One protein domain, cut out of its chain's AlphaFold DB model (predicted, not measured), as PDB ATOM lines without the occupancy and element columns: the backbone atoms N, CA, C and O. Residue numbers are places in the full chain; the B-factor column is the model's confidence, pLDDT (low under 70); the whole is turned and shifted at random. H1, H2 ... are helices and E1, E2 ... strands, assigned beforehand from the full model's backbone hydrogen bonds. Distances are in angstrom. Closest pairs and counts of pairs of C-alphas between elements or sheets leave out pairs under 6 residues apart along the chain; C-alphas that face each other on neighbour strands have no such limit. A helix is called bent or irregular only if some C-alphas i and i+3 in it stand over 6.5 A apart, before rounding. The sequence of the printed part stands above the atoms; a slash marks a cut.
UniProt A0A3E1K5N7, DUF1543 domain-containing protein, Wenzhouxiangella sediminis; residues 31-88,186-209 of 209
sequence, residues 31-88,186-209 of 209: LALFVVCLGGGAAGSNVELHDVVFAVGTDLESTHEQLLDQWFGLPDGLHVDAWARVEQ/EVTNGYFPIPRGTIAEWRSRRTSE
ATOM      1  N   LEU A  31     -63.506  15.985  10.516       90.31
ATOM      2  CA  LEU A  31     -62.161  16.545  10.518       90.31
ATOM      3  C   LEU A  31     -62.095  17.796  11.393       90.31
ATOM      4  O   LEU A  31     -62.995  18.638  11.380       90.31
ATOM      5  N   ALA A  32     -60.996  17.921  12.126       93.38
ATOM      6  CA  ALA A  32     -60.680  19.100  12.907       93.38
ATOM      7  C   ALA A  32     -59.191  19.424  12.836       93.38
ATOM      8  O   ALA A  32     -58.357  18.562  12.551       93.38
ATOM      9  N   LEU A  33     -58.891  20.684  13.132       95.62
ATOM     10  CA  LEU A  33     -57.547  21.149  13.423       95.62
ATOM     11  C   LEU A  33     -57.149  20.685  14.828       95.62
ATOM     12  O   LEU A  33     -57.906  20.855  15.785       95.62
ATOM     13  N   PHE A  34     -55.943  20.153  14.951       96.25
ATOM     14  CA  PHE A  34     -55.292  19.835  16.210       96.25
ATOM     15  C   PHE A  34     -54.085  20.745  16.399       96.25
ATOM     16  O   PHE A  34     -53.278  20.902  15.485       96.25
ATOM     17  N   VAL A  35     -53.963  21.314  17.597       97.00
ATOM     18  CA  VAL A  35     -52.726  21.930  18.092       97.00
ATOM     19  C   VAL A  35     -52.114  20.948  19.073       97.00
ATOM     20  O   VAL A  35     -52.797  20.542  20.016       97.00
ATOM     21  N   VAL A  36     -50.871  20.538  18.842       97.75
ATOM     22  CA  VAL A  36     -50.236  19.430  19.562       97.75
ATOM     23  C   VAL A  36     -48.867  19.861  20.068       97.75
ATOM     24  O   VAL A  36     -48.018  20.265  19.284       97.75
ATOM     25  N   CYS A  37     -48.654  19.757  21.377       97.88
ATOM     26  CA  CYS A  37     -47.355  19.894  22.020       97.88
ATOM     27  C   CYS A  37     -46.677  18.521  22.025       97.88
ATOM     28  O   CYS A  37     -47.125  17.608  22.728       97.88
ATOM     29  N   LEU A  38     -45.640  18.380  21.210       98.44
ATOM     30  CA  LEU A  38     -44.797  17.197  21.127       98.44
ATOM     31  C   LEU A  38     -43.628  17.308  22.099       98.44
ATOM     32  O   LEU A  38     -43.093  18.399  22.282       98.44
ATOM     33  N   GLY A  39     -43.219  16.167  22.643       98.38
ATOM     34  CA  GLY A  39     -42.030  15.993  23.468       98.38
ATOM     35  C   GLY A  39     -41.165  14.855  22.929       98.38
ATOM     36  O   GLY A  39     -41.659  13.849  22.401       98.38
ATOM     37  N   GLY A  40     -39.845  15.008  23.013       98.06
ATOM     38  CA  GLY A  40     -38.917  13.973  22.573       98.06
ATOM     39  C   GLY A  40     -37.450  14.386  22.596       98.06
ATOM     40  O   GLY A  40     -37.082  15.529  22.866       98.06
ATOM     41  N   GLY A  41     -36.576  13.431  22.283       97.75
ATOM     42  CA  GLY A  41     -35.145  13.688  22.134       97.75
ATOM     43  C   GLY A  41     -34.781  14.151  20.723       97.75
ATOM     44  O   GLY A  41     -35.401  13.743  19.744       97.75
ATOM     45  N   ALA A  42     -33.712  14.932  20.601       97.25
ATOM     46  CA  ALA A  42     -33.059  15.239  19.327       97.25
ATOM     47  C   ALA A  42     -31.561  14.905  19.385       97.25
ATOM     48  O   ALA A  42     -30.951  14.889  20.459       97.25
ATOM     49  N   ALA A  43     -30.944  14.637  18.233       95.94
ATOM     50  CA  ALA A  43     -29.512  14.357  18.178       95.94
ATOM     51  C   ALA A  43     -28.705  15.528  18.774       95.94
ATOM     52  O   ALA A  43     -28.850  16.671  18.352       95.94
ATOM     53  N   GLY A  44     -27.866  15.239  19.774       95.56
ATOM     54  CA  GLY A  44     -27.052  16.244  20.469       95.56
ATOM     55  C   GLY A  44     -27.769  17.030  21.572       95.56
ATOM     56  O   GLY A  44     -27.118  17.807  22.268       95.56
ATOM     57  N   SER A  45     -29.074  16.825  21.776       94.94
ATOM     58  CA  SER A  45     -29.777  17.378  22.939       94.94
ATOM     59  C   SER A  45     -29.370  16.638  24.222       94.94
ATOM     60  O   SER A  45     -29.257  15.414  24.238       94.94
ATOM     61  N   ASN A  46     -29.127  17.390  25.302       96.25
ATOM     62  CA  ASN A  46     -28.846  16.822  26.630       96.25
ATOM     63  C   ASN A  46     -30.124  16.558  27.436       96.25
ATOM     64  O   ASN A  46     -30.113  15.774  28.382       96.25
ATOM     65  N   VAL A  47     -31.198  17.263  27.091       95.06
ATOM     66  CA  VAL A  47     -32.510  17.192  27.729       95.06
ATOM     67  C   VAL A  47     -33.568  17.040  26.651       95.06
ATOM     68  O   VAL A  47     -33.323  17.340  25.483       95.06
ATOM     69  N   GLU A  48     -34.737  16.577  27.065       95.50
ATOM     70  CA  GLU A  48     -35.912  16.501  26.213       95.50
ATOM     71  C   GLU A  48     -36.313  17.883  25.693       95.50
ATOM     72  O   GLU A  48     -36.237  18.886  26.410       95.50
ATOM     73  N   LEU A  49     -36.719  17.926  24.430       96.69
ATOM     74  CA  LEU A  49     -37.165  19.128  23.746       96.69
ATOM     75  C   LEU A  49     -38.657  19.026  23.474       96.69
ATOM     76  O   LEU A  49     -39.200  17.928  23.367       96.69
ATOM     77  N   HIS A  50     -39.290  20.186  23.346       96.12
ATOM     78  CA  HIS A  50     -40.707  20.288  23.047       96.12
ATOM     79  C   HIS A  50     -40.922  21.202  21.847       96.12
ATOM     80  O   HIS A  50     -40.155  22.145  21.647       96.12
ATOM     81  N   ASP A  51     -41.967  20.923  21.077       96.00
ATOM     82  CA  ASP A  51     -42.394  21.755  19.954       96.00
ATOM     83  C   ASP A  51     -43.920  21.732  19.810       96.00
ATOM     84  O   ASP A  51     -44.573  20.761  20.201       96.00
ATOM     85  N   VAL A  52     -44.498  22.794  19.250       95.88
ATOM     86  CA  VAL A  52     -45.933  22.877  18.965       95.88
ATOM     87  C   VAL A  52     -46.164  22.738  17.470       95.88
ATOM     88  O   VAL A  52     -45.748  23.578  16.676       95.88
ATOM     89  N   VAL A  53     -46.902  21.700  17.093       95.69
ATOM     90  CA  VAL A  53     -47.238  21.401  15.701       95.69
ATOM     91  C   VAL A  53     -48.744  21.434  15.469       95.69
ATOM     92  O   VAL A  53     -49.553  21.346  16.398       95.69
ATOM     93  N   PHE A  54     -49.120  21.532  14.196       94.94
ATOM     94  CA  PHE A  54     -50.506  21.568  13.749       94.94
ATOM     95  C   PHE A  54     -50.785  20.370  12.852       94.94
ATOM     96  O   PHE A  54     -49.968  20.021  12.001       94.94
ATOM     97  N   ALA A  55     -51.935  19.735  13.037       94.06
ATOM     98  CA  ALA A  55     -52.336  18.590  12.230       94.06
ATOM     99  C   ALA A  55     -53.842  18.589  11.977       94.06
ATOM    100  O   ALA A  55     -54.613  19.187  12.726       94.06
ATOM    101  N   VAL A  56     -54.270  17.896  10.925       93.69
ATOM    102  CA  VAL A  56     -55.687  17.725  10.588       93.69
ATOM    103  C   VAL A  56     -56.048  16.250  10.646       93.69
ATOM    104  O   VAL A  56     -55.410  15.426   9.999       93.69
ATOM    105  N   GLY A  57     -57.090  15.909  11.399       92.94
ATOM    106  CA  GLY A  57     -57.516  14.520  11.575       92.94
ATOM    107  C   GLY A  57     -58.937  14.398  12.106       92.94
ATOM    108  O   GLY A  57     -59.583  15.393  12.441       92.94
ATOM    109  N   THR A  58     -59.447  13.172  12.176       93.25
ATOM    110  CA  THR A  58     -60.739  12.873  12.818       93.25
ATOM    111  C   THR A  58     -60.605  12.723  14.330       93.25
ATOM    112  O   THR A  58     -61.531  13.054  15.066       93.25
ATOM    113  N   ASP A  59     -59.436  12.284  14.778       94.50
ATOM    114  CA  ASP A  59     -58.995  12.080  16.160       94.50
ATOM    115  C   ASP A  59     -57.467  12.272  16.237       94.50
ATOM    116  O   ASP A  59     -56.813  12.446  15.203       94.50
ATOM    117  N   LEU A  60     -56.896  12.287  17.444       95.44
ATOM    118  CA  LEU A  60     -55.457  12.501  17.624       95.44
ATOM    119  C   LEU A  60     -54.647  11.386  16.948       95.44
ATOM    120  O   LEU A  60     -53.655  11.662  16.277       95.44
ATOM    121  N   GLU A  61     -55.096  10.138  17.060       96.19
ATOM    122  CA  GLU A  61     -54.417   8.965  16.518       96.19
ATOM    123  C   GLU A  61     -54.271   9.027  14.994       96.19
ATOM    124  O   GLU A  61     -53.207   8.709  14.455       96.19
ATOM    125  N   SER A  62     -55.295   9.521  14.296       95.12
ATOM    126  CA  SER A  62     -55.268   9.749  12.847       95.12
ATOM    127  C   SER A  62     -54.238  10.799  12.411       95.12
ATOM    128  O   SER A  62     -53.876  10.850  11.235       95.12
ATOM    129  N   THR A  63     -53.730  11.622  13.338       95.12
ATOM    130  CA  THR A  63     -52.708  12.641  13.050       95.12
ATOM    131  C   THR A  63     -51.275  12.148  13.223       95.12
ATOM    132  O   THR A  63     -50.357  12.834  12.782       95.12
ATOM    133  N   HIS A  64     -51.043  10.967  13.809       97.12
ATOM    134  CA  HIS A  64     -49.701  10.528  14.221       97.12
ATOM    135  C   HIS A  64     -48.639  10.578  13.113       97.12
ATOM    136  O   HIS A  64     -47.499  10.943  13.385       97.12
ATOM    137  N   GLU A  65     -48.989  10.251  11.865       94.25
ATOM    138  CA  GLU A  65     -48.037  10.347  10.749       94.25
ATOM    139  C   GLU A  65     -47.611  11.795  10.468       94.25
ATOM    140  O   GLU A  65     -46.424  12.050  10.283       94.25
ATOM    141  N   GLN A  66     -48.548  12.748  10.525       94.25
ATOM    142  CA  GLN A  66     -48.251  14.178  10.385       94.25
ATOM    143  C   GLN A  66     -47.397  14.690  11.548       94.25
ATOM    144  O   GLN A  66     -46.571  15.577  11.351       94.25
ATOM    145  N   LEU A  67     -47.599  14.165  12.761       96.50
ATOM    146  CA  LEU A  67     -46.788  14.530  13.928       96.50
ATOM    147  C   LEU A  67     -45.348  14.029  13.774       96.50
ATOM    148  O   LEU A  67     -44.408  14.780  14.010       96.50
ATOM    149  N   LEU A  68     -45.178  12.784  13.318       96.56
ATOM    150  CA  LEU A  68     -43.864  12.207  13.027       96.56
ATOM    151  C   LEU A  68     -43.138  12.956  11.903       96.56
ATOM    152  O   LEU A  68     -41.929  13.136  11.987       96.56
ATOM    153  N   ASP A  69     -43.864  13.419  10.885       94.06
ATOM    154  CA  ASP A  69     -43.295  14.216   9.791       94.06
ATOM    155  C   ASP A  69     -42.838  15.608  10.206       94.06
ATOM    156  O   ASP A  69     -41.934  16.172   9.592       94.06
ATOM    157  N   GLN A  70     -43.477  16.173  11.227       94.31
ATOM    158  CA  GLN A  70     -43.167  17.511  11.717       94.31
ATOM    159  C   GLN A  70     -42.126  17.504  12.835       94.31
ATOM    160  O   GLN A  70     -41.475  18.521  13.056       94.31
ATOM    161  N   TRP A  71     -41.941  16.378  13.528       96.94
ATOM    162  CA  TRP A  71     -40.950  16.280  14.587       96.94
ATOM    163  C   TRP A  71     -39.524  16.369  14.032       96.94
ATOM    164  O   TRP A  71     -39.075  15.519  13.266       96.94
ATOM    165  N   PHE A  72     -38.782  17.385  14.471       95.62
ATOM    166  CA  PHE A  72     -37.408  17.630  14.020       95.62
ATOM    167  C   PHE A  72     -36.373  16.674  14.639       95.62
ATOM    168  O   PHE A  72     -35.226  16.616  14.189       95.62
ATOM    169  N   GLY A  73     -36.740  15.991  15.724       96.62
ATOM    170  CA  GLY A  73     -35.834  15.176  16.521       96.62
ATOM    171  C   GLY A  73     -35.801  13.703  16.116       96.62
ATOM    172  O   GLY A  73     -36.022  13.309  14.973       96.62
ATOM    173  N   LEU A  74     -35.488  12.855  17.093       96.56
ATOM    174  CA  LEU A  74     -35.508  11.409  16.936       96.56
ATOM    175  C   LEU A  74     -36.959  10.910  17.031       96.56
ATOM    176  O   LEU A  74     -37.640  11.241  18.000       96.56
ATOM    177  N   PRO A  75     -37.435  10.086  16.080       96.25
ATOM    178  CA  PRO A  75     -38.806   9.582  16.124       96.25
ATOM    179  C   PRO A  75     -39.011   8.537  17.229       96.25
ATOM    180  O   PRO A  75     -40.120   8.378  17.735       96.25
ATOM    181  N   ASP A  76     -37.951   7.829  17.640       96.12
ATOM    182  CA  ASP A  76     -38.031   6.932  18.794       96.12
ATOM    183  C   ASP A  76     -38.181   7.740  20.082       96.12
ATOM    184  O   ASP A  76     -37.329   8.559  20.419       96.12
ATOM    185  N   GLY A  77     -39.249   7.456  20.827       95.31
ATOM    186  CA  GLY A  77     -39.555   8.154  22.075       95.31
ATOM    187  C   GLY A  77     -40.374   9.433  21.898       95.31
ATOM    188  O   GLY A  77     -40.676  10.061  22.907       95.31
ATOM    189  N   LEU A  78     -40.777   9.784  20.668       98.44
ATOM    190  CA  LEU A  78     -41.728  10.870  20.429       98.44
ATOM    191  C   LEU A  78     -43.047  10.610  21.169       98.44
ATOM    192  O   LEU A  78     -43.602   9.503  21.124       98.44
ATOM    193  N   HIS A  79     -43.560  11.639  21.826       98.69
ATOM    194  CA  HIS A  79     -44.817  11.610  22.558       98.69
ATOM    195  C   HIS A  79     -45.550  12.951  22.452       98.69
ATOM    196  O   HIS A  79     -44.981  13.964  22.055       98.69
ATOM    197  N   VAL A  80     -46.842  12.936  22.775       98.69
ATOM    198  CA  VAL A  80     -47.670  14.134  22.940       98.69
ATOM    199  C   VAL A  80     -47.794  14.433  24.431       98.69
ATOM    200  O   VAL A  80     -48.235  13.562  25.183       98.69
ATOM    201  N   ASP A  81     -47.483  15.656  24.852       98.12
ATOM    202  CA  ASP A  81     -47.670  16.108  26.242       98.12
ATOM    203  C   ASP A  81     -48.957  16.899  26.435       98.12
ATOM    204  O   ASP A  81     -49.574  16.894  27.503       98.12
ATOM    205  N   ALA A  82     -49.400  17.579  25.382       98.06
ATOM    206  CA  ALA A  82     -50.667  18.282  25.382       98.06
ATOM    207  C   ALA A  82     -51.240  18.370  23.975       98.06
ATOM    208  O   ALA A  82     -50.508  18.446  22.992       98.06
ATOM    209  N   TRP A  83     -52.560  18.411  23.869       98.31
ATOM    210  CA  TRP A  83     -53.223  18.689  22.604       98.31
ATOM    211  C   TRP A  83     -54.573  19.365  22.809       98.31
ATOM    212  O   TRP A  83     -55.208  19.237  23.858       98.31
ATOM    213  N   ALA A  84     -55.027  20.070  21.780       97.50
ATOM    214  CA  ALA A  84     -56.366  20.626  21.700       97.50
ATOM    215  C   ALA A  84     -56.965  20.334  20.324       97.50
ATOM    216  O   ALA A  84     -56.345  20.616  19.298       97.50
ATOM    217  N   ARG A  85     -58.192  19.804  20.304       96.25
ATOM    218  CA  ARG A  85     -59.025  19.760  19.096       96.25
ATOM    219  C   ARG A  85     -59.730  21.106  18.962       96.25
ATOM    220  O   ARG A  85     -60.600  21.445  19.763       96.25
ATOM    221  N   VAL A  86     -59.345  21.886  17.961       96.56
ATOM    222  CA  VAL A  86     -59.776  23.275  17.800       96.56
ATOM    223  C   VAL A  86     -61.078  23.333  17.009       96.56
ATOM    224  O   VAL A  86     -61.089  23.474  15.791       96.56
ATOM    225  N   GLU A  87     -62.197  23.228  17.720       95.31
ATOM    226  CA  GLU A  87     -63.542  23.421  17.147       95.31
ATOM    227  C   GLU A  87     -64.079  24.842  17.371       95.31
ATOM    228  O   GLU A  87     -65.065  25.262  16.758       95.31
ATOM    229  N   GLN A  88     -63.445  25.582  18.278       96.31
ATOM    230  CA  GLN A  88     -63.819  26.936  18.647       96.31
ATOM    231  C   GLN A  88     -62.616  27.715  19.175       96.31
ATOM    232  O   GLN A  88     -61.674  27.138  19.721       96.31
ATOM    233  N   GLU A 186     -60.624  23.377  24.440       94.25
ATOM    234  CA  GLU A 186     -60.273  22.546  25.593       94.25
ATOM    235  C   GLU A 186     -58.927  21.848  25.355       94.25
ATOM    236  O   GLU A 186     -58.728  21.187  24.335       94.25
ATOM    237  N   VAL A 187     -58.010  21.993  26.313       95.19
ATOM    238  CA  VAL A 187     -56.672  21.389  26.272       95.19
ATOM    239  C   VAL A 187     -56.652  20.121  27.112       95.19
ATOM    240  O   VAL A 187     -57.014  20.136  28.292       95.19
ATOM    241  N   THR A 188     -56.164  19.039  26.519       97.19
ATOM    242  CA  THR A 188     -55.880  17.781  27.206       97.19
ATOM    243  C   THR A 188     -54.380  17.661  27.421       97.19
ATOM    244  O   THR A 188     -53.635  17.521  26.458       97.19
ATOM    245  N   ASN A 189     -53.946  17.691  28.683       96.31
ATOM    246  CA  ASN A 189     -52.556  17.441  29.074       96.31
ATOM    247  C   ASN A 189     -52.373  15.973  29.474       96.31
ATOM    248  O   ASN A 189     -53.288  15.361  30.037       96.31
ATOM    249  N   GLY A 190     -51.186  15.425  29.255       94.75
ATOM    250  CA  GLY A 190     -50.846  14.063  29.626       94.75
ATOM    251  C   GLY A 190     -49.453  13.675  29.156       94.75
ATOM    252  O   GLY A 190     -48.575  14.514  29.061       94.75
ATOM    253  N   TYR A 191     -49.274  12.383  28.905       97.19
ATOM    254  CA  TYR A 191     -48.078  11.821  28.290       97.19
ATOM    255  C   TYR A 191     -48.547  10.671  27.402       97.19
ATOM    256  O   TYR A 191     -48.945   9.613  27.902       97.19
ATOM    257  N   PHE A 192     -48.584  10.905  26.093       97.88
ATOM    258  CA  PHE A 192     -49.141   9.980  25.106       97.88
ATOM    259  C   PHE A 192     -48.051   9.588  24.097       97.88
ATOM    260  O   PHE A 192     -47.858  10.276  23.094       97.88
ATOM    261  N   PRO A 193     -47.300   8.499  24.346       98.25
ATOM    262  CA  PRO A 193     -46.291   8.019  23.411       98.25
ATOM    263  C   PRO A 193     -46.891   7.656  22.061       98.25
ATOM    264  O   PRO A 193     -47.899   6.946  22.003       98.25
ATOM    265  N   ILE A 194     -46.217   8.048  20.980       98.25
ATOM    266  CA  ILE A 194     -46.569   7.541  19.657       98.25
ATOM    267  C   ILE A 194     -46.283   6.028  19.640       98.25
ATOM    268  O   ILE A 194     -45.180   5.603  20.011       98.25
ATOM    269  N   PRO A 195     -47.250   5.171  19.252       98.06
ATOM    270  CA  PRO A 195     -47.056   3.729  19.304       98.06
ATOM    271  C   PRO A 195     -45.857   3.277  18.465       98.06
ATOM    272  O   PRO A 195     -45.681   3.687  17.320       98.06
ATOM    273  N   ARG A 196     -45.058   2.344  19.002       97.19
ATOM    274  CA  ARG A 196     -43.882   1.801  18.293       97.19
ATOM    275  C   ARG A 196     -44.227   1.201  16.929       97.19
ATOM    276  O   ARG A 196     -43.434   1.327  16.003       97.19
ATOM    277  N   GLY A 197     -45.395   0.562  16.813       97.38
ATOM    278  CA  GLY A 197     -45.900   0.036  15.540       97.38
ATOM    279  C   GLY A 197     -46.091   1.143  14.506       97.38
ATOM    280  O   GLY A 197     -45.557   1.045  13.408       97.38
ATOM    281  N   THR A 198     -46.729   2.247  14.905       97.25
ATOM    282  CA  THR A 198     -46.914   3.436  14.063       97.25
ATOM    283  C   THR A 198     -45.578   4.030  13.610       97.25
ATOM    284  O   THR A 198     -45.415   4.331  12.433       97.25
ATOM    285  N   ILE A 199     -44.586   4.140  14.504       97.12
ATOM    286  CA  ILE A 199     -43.239   4.627  14.146       97.12
ATOM    287  C   ILE A 199     -42.559   3.684  13.141       97.12
ATOM    288  O   ILE A 199     -41.947   4.141  12.175       97.12
ATOM    289  N   ALA A 200     -42.652   2.368  13.350       96.62
ATOM    290  CA  ALA A 200     -42.052   1.377  12.459       96.62
ATOM    291  C   ALA A 200     -42.683   1.401  11.055       96.62
ATOM    292  O   ALA A 200     -41.962   1.365  10.057       96.62
ATOM    293  N   GLU A 201     -44.011   1.513  10.973       95.75
ATOM    294  CA  GLU A 201     -44.755   1.668   9.717       95.75
ATOM    295  C   GLU A 201     -44.419   2.990   9.012       95.75
ATOM    296  O   GLU A 201     -44.186   3.024   7.804       95.75
ATOM    297  N   TRP A 202     -44.331   4.087   9.765       95.31
ATOM    298  CA  TRP A 202     -43.927   5.387   9.239       95.31
ATOM    299  C   TRP A 202     -42.503   5.370   8.662       95.31
ATOM    300  O   TRP A 202     -42.288   5.919   7.576       95.31
ATOM    301  N   ARG A 203     -41.558   4.691   9.331       95.00
ATOM    302  CA  ARG A 203     -40.172   4.513   8.860       95.00
ATOM    303  C   ARG A 203     -40.091   3.677   7.589       95.00
ATOM    304  O   ARG A 203     -39.395   4.073   6.660       95.00
ATOM    305  N   SER A 204     -40.785   2.538   7.534       94.12
ATOM    306  CA  SER A 204     -40.671   1.599   6.406       94.12
ATOM    307  C   SER A 204     -41.090   2.228   5.073       94.12
ATOM    308  O   SER A 204     -40.480   1.957   4.035       94.12
ATOM    309  N   ARG A 205     -42.075   3.134   5.108       89.94
ATOM    310  CA  ARG A 205     -42.522   3.905   3.939       89.94
ATOM    311  C   ARG A 205     -41.496   4.931   3.443       89.94
ATOM    312  O   ARG A 205     -41.529   5.250   2.266       89.94
ATOM    313  N   ARG A 206     -40.584   5.405   4.300       82.81
ATOM    314  CA  ARG A 206     -39.565   6.432   3.978       82.81
ATOM    315  C   ARG A 206     -38.193   5.863   3.634       82.81
ATOM    316  O   ARG A 206     -37.403   6.529   2.991       82.81
ATOM    317  N   THR A 207     -37.898   4.632   4.041       71.62
ATOM    318  CA  THR A 207     -36.677   3.918   3.622       71.62
ATOM    319  C   THR A 207     -36.811   3.231   2.260       71.62
ATOM    320  O   THR A 207     -35.872   2.575   1.819       71.62
ATOM    321  N   SER A 208     -37.990   3.310   1.639       55.81
ATOM    322  CA  SER A 208     -38.299   2.690   0.342       55.81
ATOM    323  C   SER A 208     -38.182   3.668  -0.842       55.81
ATOM    324  O   SER A 208     -38.512   3.286  -1.965       55.81
ATOM    325  N   GLU A 209     -37.717   4.895  -0.591       44.41
ATOM    326  CA  GLU A 209     -37.389   5.951  -1.567       44.41
ATOM    327  C   GLU A 209     -35.873   6.183  -1.604       44.41
ATOM    328  O   GLU A 209     -35.342   6.391  -2.720       44.41
TER     329      GLU A 209
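Overview. This is residues 31 to 88 and 186 to 209 of the 209 residues of the protein "DUF1543 domain-containing protein" of Wenzhouxiangella sediminis (UniProt A0A3E1K5N7). A strongly twisted wall of four antiparallel strands has helix H1 packed on one face, mostly over the side where E2 and E1 lie, while no named helix covers the other face. A second helix, H2, follows the edge strand E4 and packs on H1, not on the sheet, and the last residues, 204 to 209, stick out from the body. The printed part has 82 residues with four named strands and two named helices, in the order E1, E2, H1, E3, E4, H2; across the sheet the strands run E2, E1, E3, E4. The class is mixed, helices and strands. The whole is compact, with a radius of gyration of the C-alphas of 12.7 A, and its outline is flat, spanning 37 by 31 by 17 A.

Along the chain. The printed part begins at Leu 31, and strand E1 is residues 32 to 40, 24.4 A from first to last C-alpha, with C-alpha 32 at (-60.680, 19.100, 12.907). A short link leads to E2, residues 49 to 57, 24.2 A long, which bends by 52 degrees at residue 54. After a tight link comes helix H1, residues 61 to 70, 14.9 A long, with C-alpha 61 at (-54.417, 8.965, 16.518). H1 is irregular: its C-alphas 62 and 65 are 7.6 A apart, against about 5 A in a regular helix. A short link leads to E3, residues 79 to 86, 19.6 A long, which bends by 63 degrees at residue 82. Beyond the cut, E4 is residues 187 to 193, 17.2 A long. A tight link leads to H2, residues 196 to 206, 15.7 A long, with C-alpha 206 at (-39.565, 6.432, 3.978).

Arrangement. In the sheet, E2 and E4 are the edge strands and E1 and E3 the inner ones; from edge to edge the strands' lines turn by 74 degrees. E1 and E2 form a hairpin, antiparallel at 155 degrees, with N 34 and O 55 2.8 A apart and N 53 and O 36 2.8 A apart, both within hydrogen-bond range. E1 and E3 are antiparallel at 162 degrees, with N 37 and O 82 within hydrogen-bond range at 2.8 A. E3 and E4 are antiparallel at 147 degrees, with N 190 and O 81 within range at 2.8 A. H1 is on the sheet at a height of 6.3 A, and together they make two layers, a helix on one face of a sheet. It lies only just over E1, on which 3 of its 10 C-alphas fall, and runs only just across the strands, at 62 degrees to E1 on the local plane. The closest C-alphas of H1 and E2 are those of Thr 63 and Gly 57, 5.4 A apart. H1 and E3 are near each other, with 5 pairs of C-alphas within 10 A. E2, H1 and E3 form a split strand-helix-strand unit, two strands running the same way with E1 between them in the sheet, and its crossover is right-handed. H1 and H2 touch, with the C-alphas of Glu 65 and Trp 202 closest at 6.6 A, and run the same way at a steep tilt of 52 degrees. H2 is not on the sheet and is apart from E1, E2 and E3. The O i to N i+4 pairs within hydrogen-bond range are 4 of 6 in H1 and 6 of 7 in H2.

Size, cuts and confidence. The two C-alphas farthest apart are those of Gln 88 and Ser 208, 39.7 A. Residues 89 to 185 are not printed, and C-alphas 88 and 186 are 8.9 A apart across this cut, in the link from E3 to E4. Of the links that are printed whole, none is long. Residues 204 to 209, of which 204 to 206 belong to H2, stand free, and Glu 209 is the chain's last residue. The mean pLDDT of the printed part is 94.5, and residues 208 to 209 are under 70.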